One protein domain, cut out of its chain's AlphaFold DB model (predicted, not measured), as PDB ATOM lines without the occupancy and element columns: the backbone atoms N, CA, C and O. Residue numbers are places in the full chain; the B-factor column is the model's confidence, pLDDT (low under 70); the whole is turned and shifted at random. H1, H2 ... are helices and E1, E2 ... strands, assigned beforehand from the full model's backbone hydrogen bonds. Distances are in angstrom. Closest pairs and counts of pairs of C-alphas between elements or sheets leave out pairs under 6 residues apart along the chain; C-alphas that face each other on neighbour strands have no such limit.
ATOM      1  N   TYR A  61      54.126-105.074 173.091       84.38
ATOM      2  CA  TYR A  61      53.790-104.637 171.746       84.38
ATOM      3  C   TYR A  61      52.434-105.223 171.376       84.38
ATOM      4  O   TYR A  61      52.082-106.280 171.881       84.38
ATOM      5  N   CYS A  62      51.661-104.550 170.537       87.62
ATOM      6  CA  CYS A  62      50.423-105.094 169.997       87.62
ATOM      7  C   CYS A  62      50.744-105.839 168.708       87.62
ATOM      8  O   CYS A  62      51.191-105.221 167.743       87.62
ATOM      9  N   ASN A  63      50.496-107.138 168.691       90.88
ATOM     10  CA  ASN A  63      50.451-107.925 167.472       90.88
ATOM     11  C   ASN A  63      49.048-107.859 166.868       90.88
ATOM     12  O   ASN A  63      48.060-107.786 167.603       90.88
ATOM     13  N   CYS A  64      48.958-107.907 165.543       92.56
ATOM     14  CA  CYS A  64      47.693-107.947 164.822       92.56
ATOM     15  C   CYS A  64      47.723-109.003 163.722       92.56
ATOM     16  O   CYS A  64      48.693-109.130 162.975       92.56
ATOM     17  N   LYS A  65      46.630-109.750 163.616       93.56
ATOM     18  CA  LYS A  65      46.437-110.835 162.660       93.56
ATOM     19  C   LYS A  65      45.012-110.802 162.130       93.56
ATOM     20  O   LYS A  65      44.084-110.383 162.821       93.56
ATOM     21  N   ALA A  66      44.838-111.276 160.911       93.44
ATOM     22  CA  ALA A  66      43.552-111.475 160.272       93.44
ATOM     23  C   ALA A  66      43.349-112.964 160.010       93.44
ATOM     24  O   ALA A  66      44.192-113.620 159.397       93.44
ATOM     25  N   TYR A  67      42.213-113.471 160.465       92.81
ATOM     26  CA  TYR A  67      41.787-114.850 160.293       92.81
ATOM     27  C   TYR A  67      40.520-114.907 159.447       92.81
ATOM     28  O   TYR A  67      39.728-113.965 159.444       92.81
ATOM     29  N   ASP A  68      40.290-116.032 158.787       92.06
ATOM     30  CA  ASP A  68      38.982-116.341 158.228       92.06
ATOM     31  C   ASP A  68      37.957-116.475 159.367       92.06
ATOM     32  O   ASP A  68      38.181-117.186 160.351       92.06
ATOM     33  N   ALA A  69      36.816-115.796 159.250       89.50
ATOM     34  CA  ALA A  69      35.733-115.910 160.218       89.50
ATOM     35  C   ALA A  69      35.137-117.329 160.282       89.50
ATOM     36  O   ALA A  69      34.675-117.723 161.358       89.50
ATOM     37  N   SER A  70      35.161-118.080 159.175       88.56
ATOM     38  CA  SER A  70      34.558-119.413 159.067       88.56
ATOM     39  C   SER A  70      35.527-120.519 159.484       88.56
ATOM     40  O   SER A  70      35.262-121.241 160.446       88.56
ATOM     41  N   SER A  71      36.669-120.639 158.801       88.81
ATOM     42  CA  SER A  71      37.644-121.713 159.049       88.81
ATOM     43  C   SER A  71      38.594-121.439 160.219       88.81
ATOM     44  O   SER A  71      39.217-122.368 160.728       88.81
ATOM     45  N   ARG A  72      38.701-120.181 160.679       86.69
ATOM     46  CA  ARG A  72      39.741-119.710 161.617       86.69
ATOM     47  C   ARG A  72      41.168-119.906 161.098       86.69
ATOM     48  O   ARG A  72      42.108-119.909 161.893       86.69
ATOM     49  N   GLU A  73      41.343-120.044 159.787       91.75
ATOM     50  CA  GLU A  73      42.659-120.064 159.160       91.75
ATOM     51  C   GLU A  73      43.290-118.667 159.187       91.75
ATOM     52  O   GLU A  73      42.599-117.655 159.063       91.75
ATOM     53  N   LEU A  74      44.609-118.596 159.385       92.06
ATOM     54  CA  LEU A  74      45.346-117.336 159.332       92.06
ATOM     55  C   LEU A  74      45.443-116.862 157.879       92.06
ATOM     56  O   LEU A  74      46.105-117.485 157.057       92.06
ATOM     57  N   ILE A  75      44.840-115.714 157.587       91.94
ATOM     58  CA  ILE A  75      44.866-115.106 156.255       91.94
ATOM     59  C   ILE A  75      46.070-114.178 156.117       91.94
ATOM     60  O   ILE A  75      46.792-114.232 155.121       91.94
ATOM     61  N   LYS A  76      46.295-113.327 157.126       92.38
ATOM     62  CA  LYS A  76      47.375-112.337 157.121       92.38
ATOM     63  C   LYS A  76      47.911-112.102 158.527       92.38
ATOM     64  O   LYS A  76      47.143-111.861 159.456       92.38
ATOM     65  N   ASP A  77      49.230-112.121 158.671       93.75
ATOM     66  CA  ASP A  77      49.918-111.647 159.873       93.75
ATOM     67  C   ASP A  77      50.486-110.250 159.591       93.75
ATOM     68  O   ASP A  77      51.262-110.075 158.650       93.75
ATOM     69  N   PHE A  78      50.058-109.253 160.366       92.56
ATOM     70  CA  PHE A  78      50.573-107.883 160.275       92.56
ATOM     71  C   PHE A  78      51.744-107.654 161.235       92.56
ATOM     72  O   PHE A  78      52.389-106.608 161.183       92.56
ATOM     73  N   GLY A  79      52.031-108.620 162.112       91.06
ATOM     74  CA  GLY A  79      53.050-108.507 163.139       91.06
ATOM     75  C   GLY A  79      52.739-107.394 164.136       91.06
ATOM     76  O   GLY A  79      51.585-107.155 164.503       91.06
ATOM     77  N   VAL A  80      53.796-106.720 164.590       90.00
ATOM     78  CA  VAL A  80      53.708-105.639 165.573       90.00
ATOM     79  C   VAL A  80      53.156-104.372 164.923       90.00
ATOM     80  O   VAL A  80      53.857-103.705 164.167       90.00
ATOM     81  N   VAL A  81      51.929-103.995 165.278       87.62
ATOM     82  CA  VAL A  81      51.267-102.778 164.771       87.62
ATOM     83  C   VAL A  81      51.453-101.564 165.677       87.62
ATOM     84  O   VAL A  81      51.281-100.429 165.245       87.62
ATOM     85  N   SER A  82      51.801-101.776 166.948       84.06
ATOM     86  CA  SER A  82      52.054-100.688 167.894       84.06
ATOM     87  C   SER A  82      52.994-101.129 169.008       84.06
ATOM     88  O   SER A  82      52.924-102.260 169.490       84.06
ATOM     89  N   SER A  83      53.875-100.227 169.440       76.56
ATOM     90  CA  SER A  83      54.750-100.439 170.594       76.56
ATOM     91  C   SER A  83      54.194 -99.709 171.806       76.56
ATOM     92  O   SER A  83      53.975 -98.497 171.788       76.56
ATOM     93  N   CYS A  84      54.011-100.437 172.899       72.19
ATOM     94  CA  CYS A  84      53.488 -99.898 174.137       72.19
ATOM     95  C   CYS A  84      54.676 -99.620 175.047       72.19
ATOM     96  O   CYS A  84      55.064-100.432 175.889       72.19
ATOM     97  N   LYS A  85      55.315 -98.470 174.818       62.41
ATOM     98  CA  LYS A  85      56.482 -98.015 175.582       62.41
ATOM     99  C   LYS A  85      56.124 -97.838 177.061       62.41
ATOM    100  O   LYS A  85      55.671 -96.770 177.443       62.41
ATOM    101  N   GLY A  86      56.299 -98.869 177.886       56.12
ATOM    102  CA  GLY A  86      56.240 -98.791 179.354       56.12
ATOM    103  C   GLY A  86      54.880 -98.454 179.989       56.12
ATOM    104  O   GLY A  86      54.804 -98.350 181.208       56.12
ATOM    105  N   TRP A  87      53.804 -98.290 179.213       56.62
ATOM    106  CA  TRP A  87      52.466 -97.977 179.734       56.62
ATOM    107  C   TRP A  87      51.655 -99.252 180.034       56.62
ATOM    108  O   TRP A  87      51.783-100.240 179.308       56.62
ATOM    109  N   PRO A  88      50.745 -99.232 181.034       62.47
ATOM    110  CA  PRO A  88      49.881-100.378 181.352       62.47
ATOM    111  C   PRO A  88      48.936-100.762 180.205       62.47
ATOM    112  O   PRO A  88      48.515-101.911 180.141       62.47
ATOM    113  N   LYS A  89      48.721 -99.843 179.254       63.12
ATOM    114  CA  LYS A  89      47.777 -99.885 178.123       63.12
ATOM    115  C   LYS A  89      47.999-100.990 177.079       63.12
ATOM    116  O   LYS A  89      47.426-100.913 176.005       63.12
ATOM    117  N   CYS A  90      48.870-101.958 177.348       69.81
ATOM    118  CA  CYS A  90      49.006-103.196 176.574       69.81
ATOM    119  C   CYS A  90      49.330-104.368 177.498       69.81
ATOM    120  O   CYS A  90      50.162-105.214 177.189       69.81
ATOM    121  N   ALA A  91      48.759-104.387 178.699       74.94
ATOM    122  CA  ALA A  91      48.826-105.542 179.579       74.94
ATOM    123  C   ALA A  91      47.860-106.636 179.126       74.94
ATOM    124  O   ALA A  91      46.899-106.348 178.440       74.94
ATOM    125  N   CYS A  92      48.041-107.874 179.589       79.31
ATOM    126  CA  CYS A  92      47.190-109.016 179.213       79.31
ATOM    127  C   CYS A  92      45.726-108.920 179.688       79.31
ATOM    128  O   CYS A  92      44.927-109.825 179.454       79.31
ATOM    129  N   LYS A  93      45.366-107.840 180.391       80.69
ATOM    130  CA  LYS A  93      43.991-107.557 180.796       80.69
ATOM    131  C   LYS A  93      43.248-106.941 179.614       80.69
ATOM    132  O   LYS A  93      43.721-105.971 179.033       80.69
ATOM    133  N   ARG A  94      42.045-107.440 179.318       79.69
ATOM    134  CA  ARG A  94      41.211-106.969 178.197       79.69
ATOM    135  C   ARG A  94      41.029-105.448 178.156       79.69
ATOM    136  O   ARG A  94      41.183-104.860 177.095       79.69
ATOM    137  N   ALA A  95      40.741-104.828 179.304       80.00
ATOM    138  CA  ALA A  95      40.554-103.376 179.414       80.00
ATOM    139  C   ALA A  95      41.805-102.585 179.004       80.00
ATOM    140  O   ALA A  95      41.701-101.508 178.428       80.00
ATOM    141  N   GLU A  96      42.986-103.150 179.245       78.25
ATOM    142  CA  GLU A  96      44.247-102.540 178.850       78.25
ATOM    143  C   GLU A  96      44.564-102.818 177.377       78.25
ATOM    144  O   GLU A  96      45.101-101.949 176.715       78.25
ATOM    145  N   MET A  97      44.186-103.973 176.816       81.19
ATOM    146  CA  MET A  97      44.438-104.313 175.400       81.19
ATOM    147  C   MET A  97      43.553-103.570 174.396       81.19
ATOM    148  O   MET A  97      43.716-103.767 173.192       81.19
ATOM    149  N   ILE A  98      42.634-102.718 174.850       82.00
ATOM    150  CA  ILE A  98      41.694-102.024 173.965       82.00
ATOM    151  C   ILE A  98      42.403-101.160 172.914       82.00
ATOM    152  O   ILE A  98      41.986-101.125 171.765       82.00
ATOM    153  N   LYS A  99      43.569-100.587 173.242       80.00
ATOM    154  CA  LYS A  99      44.384 -99.861 172.258       80.00
ATOM    155  C   LYS A  99      44.894-100.740 171.120       80.00
ATOM    156  O   LYS A  99      44.992-100.274 169.989       80.00
ATOM    157  N   CYS A 100      45.221-102.001 171.410       85.94
ATOM    158  CA  CYS A 100      45.577-102.955 170.366       85.94
ATOM    159  C   CYS A 100      44.373-103.249 169.463       85.94
ATOM    160  O   CYS A 100      44.562-103.466 168.269       85.94
ATOM    161  N   ALA A 101      43.156-103.223 170.020       87.62
ATOM    162  CA  ALA A 101      41.926-103.434 169.267       87.62
ATOM    163  C   ALA A 101      41.738-102.356 168.200       87.62
ATOM    164  O   ALA A 101      41.585-102.710 167.036       87.62
ATOM    165  N   ASP A 102      41.815-101.080 168.582       87.50
ATOM    166  CA  ASP A 102      41.585 -99.949 167.674       87.50
ATOM    167  C   ASP A 102      42.629 -99.911 166.552       87.50
ATOM    168  O   ASP A 102      42.301 -99.790 165.373       87.50
ATOM    169  N   THR A 103      43.912-100.081 166.900       89.31
ATOM    170  CA  THR A 103      44.988-100.094 165.898       89.31
ATOM    171  C   THR A 103      44.877-101.298 164.966       89.31
ATOM    172  O   THR A 103      45.009-101.148 163.753       89.31
ATOM    173  N   CYS A 104      44.621-102.494 165.504       90.75
ATOM    174  CA  CYS A 104      44.459-103.683 164.673       90.75
ATOM    175  C   CYS A 104      43.217-103.579 163.782       90.75
ATOM    176  O   CYS A 104      43.251-104.005 162.632       90.75
ATOM    177  N   ASP A 105      42.143-102.967 164.278       91.06
ATOM    178  CA  ASP A 105      40.942-102.717 163.493       91.06
ATOM    179  C   ASP A 105      41.213-101.822 162.291       91.06
ATOM    180  O   ASP A 105      40.853-102.186 161.177       91.06
ATOM    181  N   HIS A 106      41.916-100.708 162.499       90.56
ATOM    182  CA  HIS A 106      42.292 -99.804 161.418       90.56
ATOM    183  C   HIS A 106      43.193-100.495 160.384       90.56
ATOM    184  O   HIS A 106      42.965-100.381 159.182       90.56
ATOM    185  N   VAL A 107      44.203-101.250 160.832       92.56
ATOM    186  CA  VAL A 107      45.128-101.969 159.937       92.56
ATOM    187  C   VAL A 107      44.394-103.027 159.111       92.56
ATOM    188  O   VAL A 107      44.582-103.103 157.896       92.56
ATOM    189  N   VAL A 108      43.522-103.819 159.743       92.19
ATOM    190  CA  VAL A 108      42.721-104.831 159.045       92.19
ATOM    191  C   VAL A 108      41.721-104.168 158.101       92.19
ATOM    192  O   VAL A 108      41.614-104.602 156.960       92.19
ATOM    193  N   ALA A 109      41.031-103.105 158.524       91.62
ATOM    194  CA  ALA A 109      40.094-102.363 157.681       91.62
ATOM    195  C   ALA A 109      40.780-101.803 156.431       91.62
ATOM    196  O   ALA A 109      40.296-101.990 155.317       91.62
ATOM    197  N   GLN A 110      41.946-101.182 156.603       92.69
ATOM    198  CA  GLN A 110      42.733-100.641 155.502       92.69
ATOM    199  C   GLN A 110      43.197-101.745 154.545       92.69
ATOM    200  O   GLN A 110      43.119-101.578 153.329       92.69
ATOM    201  N   TRP A 111      43.646-102.889 155.069       92.12
ATOM    202  CA  TRP A 111      44.037-104.022 154.231       92.12
ATOM    203  C   TRP A 111      42.850-104.580 153.442       92.12
ATOM    204  O   TRP A 111      42.949-104.704 152.224       92.12
ATOM    205  N   VAL A 112      41.725-104.835 154.113       92.00
ATOM    206  CA  VAL A 112      40.493-105.358 153.511       92.00
ATOM    207  C   VAL A 112      39.932-104.422 152.434       92.00
ATOM    208  O   VAL A 112      39.460-104.891 151.398       92.00
ATOM    209  N   CYS A 113      40.002-103.111 152.666       90.81
ATOM    210  CA  CYS A 113      39.581-102.094 151.711       90.81
ATOM    211  C   CYS A 113      40.500-102.070 150.475       90.81
ATOM    212  O   CYS A 113      40.024-102.121 149.343       90.81
ATOM    213  N   ASN A 114      41.821-102.073 150.683       91.88
ATOM    214  CA  ASN A 114      42.800-101.942 149.597       91.88
ATOM    215  C   ASN A 114      43.033-103.241 148.805       91.88
ATOM    216  O   ASN A 114      43.458-103.183 147.655       91.88
ATOM    217  N   HIS A 115      42.774-104.405 149.405       91.56
ATOM    218  CA  HIS A 115      43.088-105.723 148.836       91.56
ATOM    219  C   HIS A 115      41.831-106.582 148.674       91.56
ATOM    220  O   HIS A 115      41.847-107.777 148.963       91.56
ATOM    221  N   LYS A 116      40.729-105.982 148.204       88.00
ATOM    222  CA  LYS A 116      39.428-106.654 148.062       88.00
ATOM    223  C   LYS A 116      39.529-108.015 147.359       88.00
ATOM    224  O   LYS A 116      39.074-109.004 147.917       88.00
ATOM    225  N   THR A 117      40.166-108.085 146.190       87.00
ATOM    226  CA  THR A 117      40.262-109.327 145.404       87.00
ATOM    227  C   THR A 117      41.053-110.426 146.123       87.00
ATOM    228  O   THR A 117      40.656-111.586 146.101       87.00
ATOM    229  N   GLU A 118      42.161-110.076 146.785       88.06
ATOM    230  CA  GLU A 118      42.961-111.027 147.578       88.06
ATOM    231  C   GLU A 118      42.179-111.519 148.801       88.06
ATOM    232  O   GLU A 118      42.233-112.697 149.150       88.06
ATOM    233  N   CYS A 119      41.439-110.609 149.432       85.75
ATOM    234  CA  CYS A 119      40.578-110.890 150.566       85.75
ATOM    235  C   CYS A 119      39.470-111.879 150.170       85.75
ATOM    236  O   CYS A 119      39.406-112.961 150.747       85.75
ATOM    237  N   GLU A 120      38.681-111.566 149.133       88.62
ATOM    238  CA  GLU A 120      37.560-112.393 148.651       88.62
ATOM    239  C   GLU A 120      38.010-113.776 148.166       88.62
ATOM    240  O   GLU A 120      37.287-114.754 148.339       88.62
ATOM    241  N   ALA A 121      39.221-113.885 147.608       87.25
ATOM    242  CA  ALA A 121      39.790-115.168 147.204       87.25
ATOM    243  C   ALA A 121      40.086-116.101 148.392       87.25
ATOM    244  O   ALA A 121      40.185-117.313 148.205       87.25
ATOM    245  N   ARG A 122      40.264-115.552 149.601       86.62
ATOM    246  CA  ARG A 122      40.612-116.315 150.808       86.62
ATOM    247  C   ARG A 122      39.453-116.473 151.781       86.62
ATOM    248  O   ARG A 122      39.367-117.500 152.444       86.62
ATOM    249  N   SER A 123      38.590-115.471 151.910       87.88
ATOM    250  CA  SER A 123      37.396-115.535 152.752       87.88
ATOM    251  C   SER A 123      36.418-114.419 152.393       87.88
ATOM    252  O   SER A 123      36.818-113.328 152.014       87.88
ATOM    253  N   ASP A 124      35.122-114.658 152.583       85.19
ATOM    254  CA  ASP A 124      34.084-113.622 152.477       85.19
ATOM    255  C   ASP A 124      34.097-112.676 153.702       85.19
ATOM    256  O   ASP A 124      33.709-111.505 153.639       85.19
ATOM    257  N   ARG A 125      34.576-113.169 154.857       89.88
ATOM    258  CA  ARG A 125      34.603-112.411 156.114       89.88
ATOM    259  C   ARG A 125      35.905-112.596 156.879       89.88
ATOM    260  O   ARG A 125      36.238-113.681 157.343       89.88
ATOM    261  N   ILE A 126      36.567-111.482 157.153       91.75
ATOM    262  CA  ILE A 126      37.827-111.428 157.884       91.75
ATOM    263  C   ILE A 126      37.573-111.079 159.339       91.75
ATOM    264  O   ILE A 126      36.980-110.047 159.650       91.75
ATOM    265  N   LYS A 127      38.062-111.912 160.248       93.06
ATOM    266  CA  LYS A 127      38.052-111.672 161.685       93.06
ATOM    267  C   LYS A 127      39.410-111.147 162.135       93.06
ATOM    268  O   LYS A 127      40.430-111.811 161.958       93.06
ATOM    269  N   LYS A 128      39.426-109.966 162.753       92.62
ATOM    270  CA  LYS A 128      40.647-109.422 163.362       92.62
ATOM    271  C   LYS A 128      40.980-110.171 164.649       92.62
ATOM    272  O   LYS A 128      40.080-110.564 165.392       92.62
ATOM    273  N   TYR A 129      42.263-110.316 164.930       92.94
ATOM    274  CA  TYR A 129      42.807-110.848 166.171       92.94
ATOM    275  C   TYR A 129      43.999-109.999 166.591       92.94
ATOM    276  O   TYR A 129      44.856-109.677 165.772       92.94
ATOM    277  N   TYR A 130      44.066-109.654 167.868       91.06
ATOM    278  CA  TYR A 130      45.153-108.881 168.438       91.06
ATOM    279  C   TYR A 130      45.572-109.447 169.789       91.06
ATOM    280  O   TYR A 130      44.748-109.835 170.619       91.06
ATOM    281  N   ASP A 131      46.874-109.447 170.032       89.31
ATOM    282  CA  ASP A 131      47.478-109.866 171.289       89.31
ATOM    283  C   ASP A 131      48.565-108.887 171.729       89.31
ATOM    284  O   ASP A 131      49.129-108.148 170.923       89.31
ATOM    285  N   ALA A 132      48.835-108.846 173.030       86.94
ATOM    286  CA  ALA A 132      49.942-108.073 173.565       86.94
ATOM    287  C   ALA A 132      51.146-108.997 173.787       86.94
ATOM    288  O   ALA A 132      51.011-110.085 174.346       86.94
ATOM    289  N   GLY A 133      52.333-108.552 173.382       79.88
ATOM    290  CA  GLY A 133      53.579-109.300 173.490       79.88
ATOM    291  C   GLY A 133      53.812-109.820 174.910       79.88
ATOM    292  O   GLY A 133      53.838-109.055 175.880       79.88
ATOM    293  N   GLY A 134      53.980-111.140 175.025       74.94
ATOM    294  CA  GLY A 134      54.154-111.841 176.299       74.94
ATOM    295  C   GLY A 134      52.854-112.215 177.021       74.94
ATOM    296  O   GLY A 134      52.922-112.605 178.188       74.94
ATOM    297  N   CYS A 135      51.695-112.096 176.367       79.38
ATOM    298  CA  CYS A 135      50.412-112.612 176.845       79.38
ATOM    299  C   CYS A 135      50.087-113.959 176.190       79.38
ATOM    300  O   CYS A 135      50.367-114.166 175.016       79.38
ATOM    301  N   SER A 136      49.482-114.879 176.947       79.12
ATOM    302  CA  SER A 136      49.082-116.207 176.453       79.12
ATOM    303  C   SER A 136      47.787-116.197 175.634       79.12
ATOM    304  O   SER A 136      47.424-117.211 175.047       79.12
ATOM    305  N   SER A 137      47.074-115.070 175.614       81.50
ATOM    306  CA  SER A 137      45.769-114.923 174.978       81.50
ATOM    307  C   SER A 137      45.653-113.581 174.264       81.50
ATOM    308  O   SER A 137      46.110-112.559 174.786       81.50
ATOM    309  N   GLY A 138      44.969-113.581 173.123       85.44
ATOM    310  CA  GLY A 138      44.523-112.389 172.408       85.44
ATOM    311  C   GLY A 138      43.004-112.302 172.311       85.44
ATOM    312  O   GLY A 138      42.273-113.201 172.730       85.44
ATOM    313  N   TYR A 139      42.533-111.192 171.757       87.25
ATOM    314  CA  TYR A 139      41.120-110.880 171.580       87.25
ATOM    315  C   TYR A 139      40.845-110.505 170.126       87.25
ATOM    316  O   TYR A 139      41.748-110.205 169.354       87.25
ATOM    317  N   GLY A 140      39.576-110.538 169.737       83.56
ATOM    318  CA  GLY A 140      39.182-110.326 168.353       83.56
ATOM    319  C   GLY A 140      37.852-110.998 168.088       83.56
ATOM    320  O   GLY A 140      37.761-112.224 168.063       83.56
ATOM    321  N   HIS A 141      36.791-110.206 167.979       71.38
ATOM    322  CA  HIS A 141      35.431-110.732 167.830       71.38
ATOM    323  C   HIS A 141      34.749-110.228 166.565       71.38
ATOM    324  O   HIS A 141      33.995-110.977 165.952       71.38
ATOM    325  N   GLU A 142      35.052-109.004 166.152       83.00
ATOM    326  CA  GLU A 142      34.430-108.390 164.987       83.00
ATOM    327  C   GLU A 142      34.978-108.989 163.696       83.00
ATOM    328  O   GLU A 142      36.187-109.201 163.539       83.00
ATOM    329  N   SER A 143      34.052-109.272 162.783       87.94
ATOM    330  CA  SER A 143      34.357-109.714 161.432       87.94
ATOM    331  C   SER A 143      33.872-108.681 160.432       87.94
ATOM    332  O   SER A 143      32.779-108.131 160.580       87.94
ATOM    333  N   ARG A 144      34.675-108.455 159.402       87.38
ATOM    334  CA  ARG A 144      34.447-107.474 158.345       87.38
ATOM    335  C   ARG A 144      34.336-108.185 157.010       87.38
ATOM    336  O   ARG A 144      34.993-109.204 156.808       87.38
ATOM    337  N   LYS A 145      33.490-107.667 156.125       90.62
ATOM    338  CA  LYS A 145      33.390-108.174 154.754       90.62
ATOM    339  C   LYS A 145      34.534-107.638 153.911       90.62
ATOM    340  O   LYS A 145      35.003-106.528 154.154       90.62
ATOM    341  N   CYS A 146      34.952-108.404 152.914       87.94
ATOM    342  CA  CYS A 146      35.970-107.935 151.989       87.94
ATOM    343  C   CYS A 146      35.512-106.689 151.211       87.94
ATOM    344  O   CYS A 146      34.365-106.606 150.777       87.94
TER     345      CYS A 146
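What this domain is: This is residues 61 to 146 of the 153 residues of an uncharacterized protein of Mytilus coruscus (UniProt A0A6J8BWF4). Look first for a strongly twisted sheet of four strands that curls round one long helix, H1. The short helix H2 sits at one end of this body, and at the opposite end the link of residues 85 to 97 makes a long loop with no named element. The printed part has 86 residues with two named helices and four named strands, in the order E1, E2, H1, H2, E3, E4; the sheet runs E2, E1, E3, E4, all antiparallel, and the class is mixed, helices and strands. The whole is compact, with a radius of gyration of the C-alphas of 12.6 A, yet elongated, spanning 39 by 22 by 17 A.

How they stand to each other: Begin in the sheet with the inner strands E1, residues 61 to 68, and E3, residues 125 to 132: they are antiparallel at 157 degrees, and N 65 and O 129 are within hydrogen-bond range at 2.8 A. On the other side of E1 find the edge strand E2, residues 74 to 84, antiparallel at 162 degrees, with N 62 and O 82 at 2.8 A; E1 and E2 form a hairpin. The other edge strand is E4, residues 143 to 145, in a hairpin with E3 at 141 degrees, with N 126 and O 144 at 2.8 A. From edge to edge the strands' lines turn by 60 degrees, and the way across the sheet turns by 81 degrees. Now find H1, residues 98 to 114, on the sheet, which curls round it; the closest C-alphas of H1 and E1 are those of Cys 100 and Cys 62, 5.3 A apart. H2, residues 116 to 122, is on the sheet at a height over the sheet of 7.2 A, and lies over none of the strands, but only just: 2 of its C-alphas fall on E3. H1 and H2 are close but not clearly touching, with the C-alphas of Val 112 and Cys 119 closest at 6.3 A, and about perpendicular at 77 degrees. E2, H1, H2 and E3 make a split strand-helix-strand unit, two strands running the same way with E1 between them, and its crossover is right-handed. In H1 and H2 every O i to N i+4 pair is within hydrogen-bond range.

Where its parts are: Find C-alpha 61 at (53.790, -104.637, 171.746), where E1 begins; it is 23.2 A long. E2 is 24.3 A and E3 23.6 A long. H1 runs 24.4 A from C-alpha 98 at (41.694, -102.024, 173.965). E4 ends at C-alpha 145, (33.390, -108.174, 154.754).

The domain as a whole: The C-alphas farthest apart are those of Gly 86 and Ala 121, 39.7 A. The printed part has no cut, and E2 to H1 is a long link. Mean pLDDT of the printed part is 85.4; residues 85 to 90 are under 70.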